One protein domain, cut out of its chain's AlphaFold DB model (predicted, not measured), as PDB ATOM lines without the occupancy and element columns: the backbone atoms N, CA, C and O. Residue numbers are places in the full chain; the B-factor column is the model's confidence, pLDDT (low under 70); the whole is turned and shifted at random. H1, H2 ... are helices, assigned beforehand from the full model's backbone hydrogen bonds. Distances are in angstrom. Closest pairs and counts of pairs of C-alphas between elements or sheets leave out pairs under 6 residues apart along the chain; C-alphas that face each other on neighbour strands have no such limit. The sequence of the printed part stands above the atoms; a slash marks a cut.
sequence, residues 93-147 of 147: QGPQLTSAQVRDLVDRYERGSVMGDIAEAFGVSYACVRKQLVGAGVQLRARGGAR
ATOM      1  N   GLN A  93     190.236 207.453 161.572       55.06
ATOM      2  CA  GLN A  93     191.189 208.442 161.083       55.06
ATOM      3  C   GLN A  93     191.440 208.233 159.589       55.06
ATOM      4  O   GLN A  93     192.320 207.461 159.223       55.06
ATOM      5  N   GLY A  94     190.690 208.955 158.754       54.56
ATOM      6  CA  GLY A  94     190.896 209.027 157.307       54.56
ATOM      7  C   GLY A  94     190.708 207.693 156.573       54.56
ATOM      8  O   GLY A  94     190.293 206.703 157.182       54.56
ATOM      9  N   PRO A  95     191.002 207.655 155.261       53.91
ATOM     10  CA  PRO A  95     191.013 206.413 154.500       53.91
ATOM     11  C   PRO A  95     192.008 205.457 155.160       53.91
ATOM     12  O   PRO A  95     193.216 205.707 155.172       53.91
ATOM     13  N   GLN A  96     191.505 204.380 155.763       65.88
ATOM     14  CA  GLN A  96     192.371 203.302 156.211       65.88
ATOM     15  C   GLN A  96     192.904 202.617 154.959       65.88
ATOM     16  O   GLN A  96     192.153 201.971 154.231       65.88
ATOM     17  N   LEU A  97     194.203 202.781 154.708       74.44
ATOM     18  CA  LEU A  97     194.906 201.919 153.771       74.44
ATOM     19  C   LEU A  97     194.641 200.474 154.196       74.44
ATOM     20  O   LEU A  97     194.778 200.121 155.369       74.44
ATOM     21  N   THR A  98     194.220 199.653 153.243       83.44
ATOM     22  CA  THR A  98     194.017 198.225 153.484       83.44
ATOM     23  C   THR A  98     195.335 197.584 153.913       83.44
ATOM     24  O   THR A  98     196.416 198.064 153.563       83.44
ATOM     25  N   SER A  99     195.282 196.449 154.609       83.25
ATOM     26  CA  SER A  99     196.501 195.734 155.017       83.25
ATOM     27  C   SER A  99     197.415 195.391 153.831       83.25
ATOM     28  O   SER A  99     198.629 195.327 153.990       83.25
ATOM     29  N   ALA A 100     196.849 195.200 152.632       85.81
ATOM     30  CA  ALA A 100     197.618 195.000 151.405       85.81
ATOM     31  C   ALA A 100     198.356 196.275 150.968       85.81
ATOM     32  O   ALA A 100     199.543 196.214 150.658       85.81
ATOM     33  N   GLN A 101     197.688 197.429 151.010       88.25
ATOM     34  CA  GLN A 101     198.306 198.718 150.697       88.25
ATOM     35  C   GLN A 101     199.374 199.109 151.718       88.25
ATOM     36  O   GLN A 101     200.396 199.661 151.332       88.25
ATOM     37  N   VAL A 102     199.180 198.794 153.004       88.75
ATOM     38  CA  VAL A 102     200.209 199.016 154.031       88.75
ATOM     39  C   VAL A 102     201.453 198.173 153.744       88.75
ATOM     40  O   VAL A 102     202.558 198.688 153.867       88.75
ATOM     41  N   ARG A 103     201.301 196.916 153.303       89.88
ATOM     42  CA  ARG A 103     202.451 196.085 152.905       89.88
ATOM     43  C   ARG A 103     203.195 196.644 151.692       89.88
ATOM     44  O   ARG A 103     204.412 196.736 151.752       89.88
ATOM     45  N   ASP A 104     202.488 197.053 150.636       91.62
ATOM     46  CA  ASP A 104     203.119 197.677 149.455       91.62
ATOM     47  C   ASP A 104     203.806 199.004 149.828       91.62
ATOM     48  O   ASP A 104     204.927 199.283 149.416       91.62
ATOM     49  N   LEU A 105     203.183 199.801 150.699       91.88
ATOM     50  CA  LEU A 105     203.761 201.029 151.243       91.88
ATOM     51  C   LEU A 105     205.074 200.768 152.001       91.88
ATOM     52  O   LEU A 105     206.048 201.496 151.793       91.88
ATOM     53  N   VAL A 106     205.101 199.752 152.869       91.69
ATOM     54  CA  VAL A 106     206.300 199.340 153.620       91.69
ATOM     55  C   VAL A 106     207.384 198.859 152.662       91.69
ATOM     56  O   VAL A 106     208.501 199.362 152.719       91.69
ATOM     57  N   ASP A 107     207.043 197.986 151.720       92.56
ATOM     58  CA  ASP A 107     207.986 197.432 150.747       92.56
ATOM     59  C   ASP A 107     208.596 198.517 149.837       92.56
ATOM     60  O   ASP A 107     209.803 198.546 149.595       92.56
ATOM     61  N   ARG A 108     207.807 199.502 149.383       91.31
ATOM     62  CA  ARG A 108     208.341 200.666 148.648       91.31
ATOM     63  C   ARG A 108     209.288 201.504 149.497       91.31
ATOM     64  O   ARG A 108     210.284 202.012 148.974       91.31
ATOM     65  N   TYR A 109     208.982 201.670 150.782       91.25
ATOM     66  CA  TYR A 109     209.842 202.393 151.709       91.25
ATOM     67  C   TYR A 109     211.142 201.632 151.994       91.25
ATOM     68  O   TYR A 109     212.202 202.250 152.039       91.25
ATOM     69  N   GLU A 110     211.102 200.314 152.148       88.62
ATOM     70  CA  GLU A 110     212.293 199.484 152.363       88.62
ATOM     71  C   GLU A 110     213.189 199.441 151.119       88.62
ATOM     72  O   GLU A 110     214.410 199.535 151.238       88.62
ATOM     73  N   ARG A 111     212.594 199.461 149.918       89.56
ATOM     74  CA  ARG A 111     213.306 199.614 148.634       89.56
ATOM     75  C   ARG A 111     213.916 200.999 148.398       89.56
ATOM     76  O   ARG A 111     214.568 201.215 147.381       89.56
ATOM     77  N   GLY A 112     213.719 201.945 149.316       88.06
ATOM     78  CA  GLY A 112     214.381 203.247 149.280       88.06
ATOM     79  C   GLY A 112     213.509 204.422 148.835       88.06
ATOM     80  O   GLY A 112     213.957 205.561 148.976       88.06
ATOM     81  N   SER A 113     212.259 204.204 148.414       87.81
ATOM     82  CA  SER A 113     211.359 205.285 147.966       87.81
ATOM     83  C   SER A 113     211.130 206.313 149.076       87.81
ATOM     84  O   SER A 113     211.009 205.949 150.249       87.81
ATOM     85  N   VAL A 114     211.070 207.602 148.749       90.19
ATOM     86  CA  VAL A 114     210.811 208.631 149.765       90.19
ATOM     87  C   VAL A 114     209.336 208.635 150.167       90.19
ATOM     88  O   VAL A 114     208.448 208.325 149.379       90.19
ATOM     89  N   MET A 115     209.051 209.004 151.419       88.69
ATOM     90  CA  MET A 115     207.671 209.027 151.927       88.69
ATOM     91  C   MET A 115     206.757 209.987 151.147       88.69
ATOM     92  O   MET A 115     205.549 209.789 151.167       88.69
ATOM     93  N   GLY A 116     207.318 211.022 150.504       87.31
ATOM     94  CA  GLY A 116     206.581 211.959 149.649       87.31
ATOM     95  C   GLY A 116     206.016 211.273 148.405       87.31
ATOM     96  O   GLY A 116     204.805 211.262 148.225       87.31
ATOM     97  N   ASP A 117     206.869 210.602 147.634       88.88
ATOM     98  CA  ASP A 117     206.469 209.844 146.440       88.88
ATOM     99  C   ASP A 117     205.480 208.724 146.779       88.88
ATOM    100  O   ASP A 117     204.522 208.467 146.054       88.88
ATOM    101  N   ILE A 118     205.676 208.065 147.926       89.50
ATOM    102  CA  ILE A 118     204.729 207.071 148.436       89.50
ATOM    103  C   ILE A 118     203.384 207.742 148.760       89.50
ATOM    104  O   ILE A 118     202.334 207.230 148.390       89.50
ATOM    105  N   ALA A 119     203.390 208.889 149.438       88.38
ATOM    106  CA  ALA A 119     202.169 209.621 149.768       88.38
ATOM    107  C   ALA A 119     201.375 209.988 148.502       88.38
ATOM    108  O   ALA A 119     200.170 209.742 148.451       88.38
ATOM    109  N   GLU A 120     202.060 210.473 147.468       87.38
ATOM    110  CA  GLU A 120     201.467 210.781 146.166       87.38
ATOM    111  C   GLU A 120     200.902 209.530 145.479       87.38
ATOM    112  O   GLU A 120     199.733 209.515 145.096       87.38
ATOM    113  N   ALA A 121     201.674 208.441 145.419       87.06
ATOM    114  CA  ALA A 121     201.258 207.198 144.768       87.06
ATOM    115  C   ALA A 121     200.013 206.550 145.400       87.06
ATOM    116  O   ALA A 121     199.249 205.876 144.712       87.06
ATOM    117  N   PHE A 122     199.810 206.734 146.707       85.50
ATOM    118  CA  PHE A 122     198.651 206.210 147.435       85.50
ATOM    119  C   PHE A 122     197.545 207.256 147.658       85.50
ATOM    120  O   PHE A 122     196.522 206.926 148.258       85.50
ATOM    121  N   GLY A 123     197.726 208.503 147.206       84.00
ATOM    122  CA  GLY A 123     196.767 209.592 147.427       84.00
ATOM    123  C   GLY A 123     196.541 209.920 148.909       84.00
ATOM    124  O   GLY A 123     195.448 210.326 149.303       84.00
ATOM    125  N   VAL A 124     197.551 209.705 149.755       86.19
ATOM    126  CA  VAL A 124     197.485 209.942 151.204       86.19
ATOM    127  C   VAL A 124     198.445 211.051 151.616       86.19
ATOM    128  O   VAL A 124     199.337 211.442 150.877       86.19
ATOM    129  N   SER A 125     198.296 211.578 152.829       84.31
ATOM    130  CA  SER A 125     199.239 212.570 153.344       84.31
ATOM    131  C   SER A 125     200.564 211.932 153.777       84.31
ATOM    132  O   SER A 125     200.601 210.794 154.247       84.31
ATOM    133  N   TYR A 126     201.650 212.712 153.744       87.38
ATOM    134  CA  TYR A 126     202.943 212.326 154.327       87.38
ATOM    135  C   TYR A 126     202.804 211.830 155.779       87.38
ATOM    136  O   TYR A 126     203.402 210.833 156.182       87.38
ATOM    137  N   ALA A 127     201.964 212.507 156.571       85.50
ATOM    138  CA  ALA A 127     201.683 212.125 157.952       85.50
ATOM    139  C   ALA A 127     201.011 210.743 158.051       85.50
ATOM    140  O   ALA A 127     201.321 209.988 158.974       85.50
ATOM    141  N   CYS A 128     200.137 210.396 157.098       85.88
ATOM    142  CA  CYS A 128     199.541 209.065 156.997       85.88
ATOM    143  C   CYS A 128     200.618 208.006 156.729       85.88
ATOM    144  O   CYS A 128     200.718 207.055 157.499       85.88
ATOM    145  N   VAL A 129     201.481 208.211 155.725       88.19
ATOM    146  CA  VAL A 129     202.578 207.279 155.396       88.19
ATOM    147  C   VAL A 129     203.483 207.044 156.600       88.19
ATOM    148  O   VAL A 129     203.694 205.901 157.003       88.19
ATOM    149  N   ARG A 130     203.952 208.121 157.245       88.50
ATOM    150  CA  ARG A 130     204.782 208.024 158.452       88.50
ATOM    151  C   ARG A 130     204.087 207.225 159.554       88.50
ATOM    152  O   ARG A 130     204.722 206.395 160.198       88.50
ATOM    153  N   LYS A 131     202.794 207.475 159.786       87.00
ATOM    154  CA  LYS A 131     202.011 206.759 160.797       87.00
ATOM    155  C   LYS A 131     201.899 205.268 160.474       87.00
ATOM    156  O   LYS A 131     202.048 204.466 161.389       87.00
ATOM    157  N   GLN A 132     201.659 204.903 159.214       88.38
ATOM    158  CA  GLN A 132     201.568 203.499 158.805       88.38
ATOM    159  C   GLN A 132     202.907 202.773 158.943       88.38
ATOM    160  O   GLN A 132     202.929 201.672 159.474       88.38
ATOM    161  N   LEU A 133     204.023 203.406 158.564       88.69
ATOM    162  CA  LEU A 133     205.364 202.832 158.743       88.69
ATOM    163  C   LEU A 133     205.677 202.566 160.220       88.69
ATOM    164  O   LEU A 133     206.066 201.459 160.580       88.69
ATOM    165  N   VAL A 134     205.438 203.555 161.087       88.75
ATOM    166  CA  VAL A 134     205.638 203.403 162.538       88.75
ATOM    167  C   VAL A 134     204.700 202.340 163.115       88.75
ATOM    168  O   VAL A 134     205.129 201.518 163.919       88.75
ATOM    169  N   GLY A 135     203.432 202.328 162.695       85.56
ATOM    170  CA  GLY A 135     202.451 201.328 163.122       85.56
ATOM    171  C   GLY A 135     202.785 199.907 162.659       85.56
ATOM    172  O   GLY A 135     202.470 198.956 163.365       85.56
ATOM    173  N   ALA A 136     203.462 199.768 161.518       85.94
ATOM    174  CA  ALA A 136     203.972 198.503 160.997       85.94
ATOM    175  C   ALA A 136     205.327 198.089 161.610       85.94
ATOM    176  O   ALA A 136     205.858 197.044 161.248       85.94
ATOM    177  N   GLY A 137     205.896 198.882 162.528       86.38
ATOM    178  CA  GLY A 137     207.172 198.583 163.190       86.38
ATOM    179  C   GLY A 137     208.420 198.928 162.370       86.38
ATOM    180  O   GLY A 137     209.528 198.568 162.763       86.38
ATOM    181  N   VAL A 138     208.269 199.646 161.254       88.06
ATOM    182  CA  VAL A 138     209.390 200.043 160.396       88.06
ATOM    183  C   VAL A 138     210.199 201.151 161.065       88.06
ATOM    184  O   VAL A 138     209.665 202.199 161.443       88.06
ATOM    185  N   GLN A 139     211.514 200.952 161.164       85.62
ATOM    186  CA  GLN A 139     212.435 201.988 161.624       85.62
ATOM    187  C   GLN A 139     212.561 203.082 160.564       85.62
ATOM    188  O   GLN A 139     212.949 202.833 159.421       85.62
ATOM    189  N   LEU A 140     212.222 204.315 160.941       87.06
ATOM    190  CA  LEU A 140     212.302 205.436 160.017       87.06
ATOM    191  C   LEU A 140     213.771 205.755 159.731       87.06
ATOM    192  O   LEU A 140     214.550 206.033 160.642       87.06
ATOM    193  N   ARG A 141     214.129 205.765 158.448       84.12
ATOM    194  CA  ARG A 141     215.412 206.261 157.951       84.12
ATOM    195  C   ARG A 141     215.645 207.668 158.495       84.12
ATOM    196  O   ARG A 141     214.737 208.507 158.459       84.12
ATOM    197  N   ALA A 142     216.860 207.908 158.993       71.25
ATOM    198  CA  ALA A 142     217.290 209.236 159.406       71.25
ATOM    199  C   ALA A 142     216.957 210.216 158.283       71.25
ATOM    200  O   ALA A 142     217.146 209.897 157.106       71.25
ATOM    201  N   ARG A 143     216.389 211.371 158.643       61.03
ATOM    202  CA  ARG A 143     215.994 212.391 157.675       61.03
ATOM    203  C   ARG A 143     217.225 212.695 156.830       61.03
ATOM    204  O   ARG A 143     218.171 213.284 157.344       61.03
ATOM    205  N   GLY A 144     217.223 212.235 155.577       51.84
ATOM    206  CA  GLY A 144     218.245 212.605 154.614       51.84
ATOM    207  C   GLY A 144     218.242 214.119 154.585       51.84
ATOM    208  O   GLY A 144     217.220 214.716 154.236       51.84
ATOM    209  N   GLY A 145     219.310 214.725 155.104       40.59
ATOM    210  CA  GLY A 145     219.483 216.164 155.065       40.59
ATOM    211  C   GLY A 145     219.241 216.607 153.632       40.59
ATOM    212  O   GLY A 145     219.804 216.023 152.707       40.59
ATOM    213  N   ALA A 146     218.340 217.570 153.464       35.94
ATOM    214  CA  ALA A 146     218.170 218.239 152.192       35.94
ATOM    215  C   ALA A 146     219.557 218.696 151.714       35.94
ATOM    216  O   ALA A 146     220.279 219.357 152.464       35.94
ATOM    217  N   ARG A 147     219.936 218.279 150.509       35.34
ATOM    218  CA  ARG A 147     220.799 219.094 149.665       35.34
ATOM    219  C   ARG A 147     219.896 219.971 148.822       35.34
ATOM    220  O   ARG A 147     218.854 219.437 148.380       35.34
TER     221      ARG A 147
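Overview. This is residues 93 to 147 of the 147 residues of an uncharacterized protein of Microbacterium sp. 5K110 (UniProt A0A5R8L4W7). What shape do these coordinates make? Two short helices, H1 and H2, form a helical hairpin, and a third, H3, crosses both of them at nearly a right angle, so that the three make a small core. From the end of H3 a tail with no named element, residues 136 to 147, runs away to one end of the longest axis. What is the make-up? The printed part has 55 residues with three named helices, in the order H1, H2, H3, and no named strand; the class is all helix. How large is it? It is compact, with a radius of gyration of the C-alphas of 10.7 A, yet elongated in outline, spanning 33 by 20 by 18 A.

Arrangement. How do the first two helices stand? H1, residues 99 to 110, and H2, residues 115 to 122, are a hairpin and run opposite ways at a shallow tilt of 34 degrees, only just short of steep. They touch, H1 with residues 105 to 109 alone, and their closest C-alphas, those of Leu 105 and Ile 118, are 6.7 A apart. Where does the third helix stand? H3, residues 126 to 135, touches H2 about perpendicular, at 83 degrees, with the closest C-alphas, those of Ala 119 and Tyr 126, 5.4 A apart. H3 also touches H1, whose residues 102 to 106 alone take part, about perpendicular at 82 degrees; the closest C-alphas, those of Val 106 and Leu 133, are 6.3 A apart. What do the packing and the backbones show? With 1 of 3 touching pairs at a shallow tilt, the helix packing is mostly crossed, but only just. In H1, H2 and H3 every O i to N i+4 pair is within hydrogen-bond range.

Along the chain. Where does H1 lie? It begins at C-alpha 99, at (196.501, 195.734, 155.017), and measures 16.4 A from first to last C-alpha. How long are the others? H2 measures 10.5 A and H3 measures 14.1 A; H3 ends at C-alpha 135, at (202.451, 201.328, 163.122).

Size, cuts and confidence. How far does it reach? The two C-alphas farthest apart, those of Thr 98 and Arg 147, are 34.2 A apart. Is it whole? The printed part has no cut and ends at Arg 147, the chain's last residue; the links H1 to H2 and H2 to H3 are tight. Where is confidence low? The mean pLDDT of the printed part of this model is 81.1, and residues 93 to 96 and 143 to 147 are under 70.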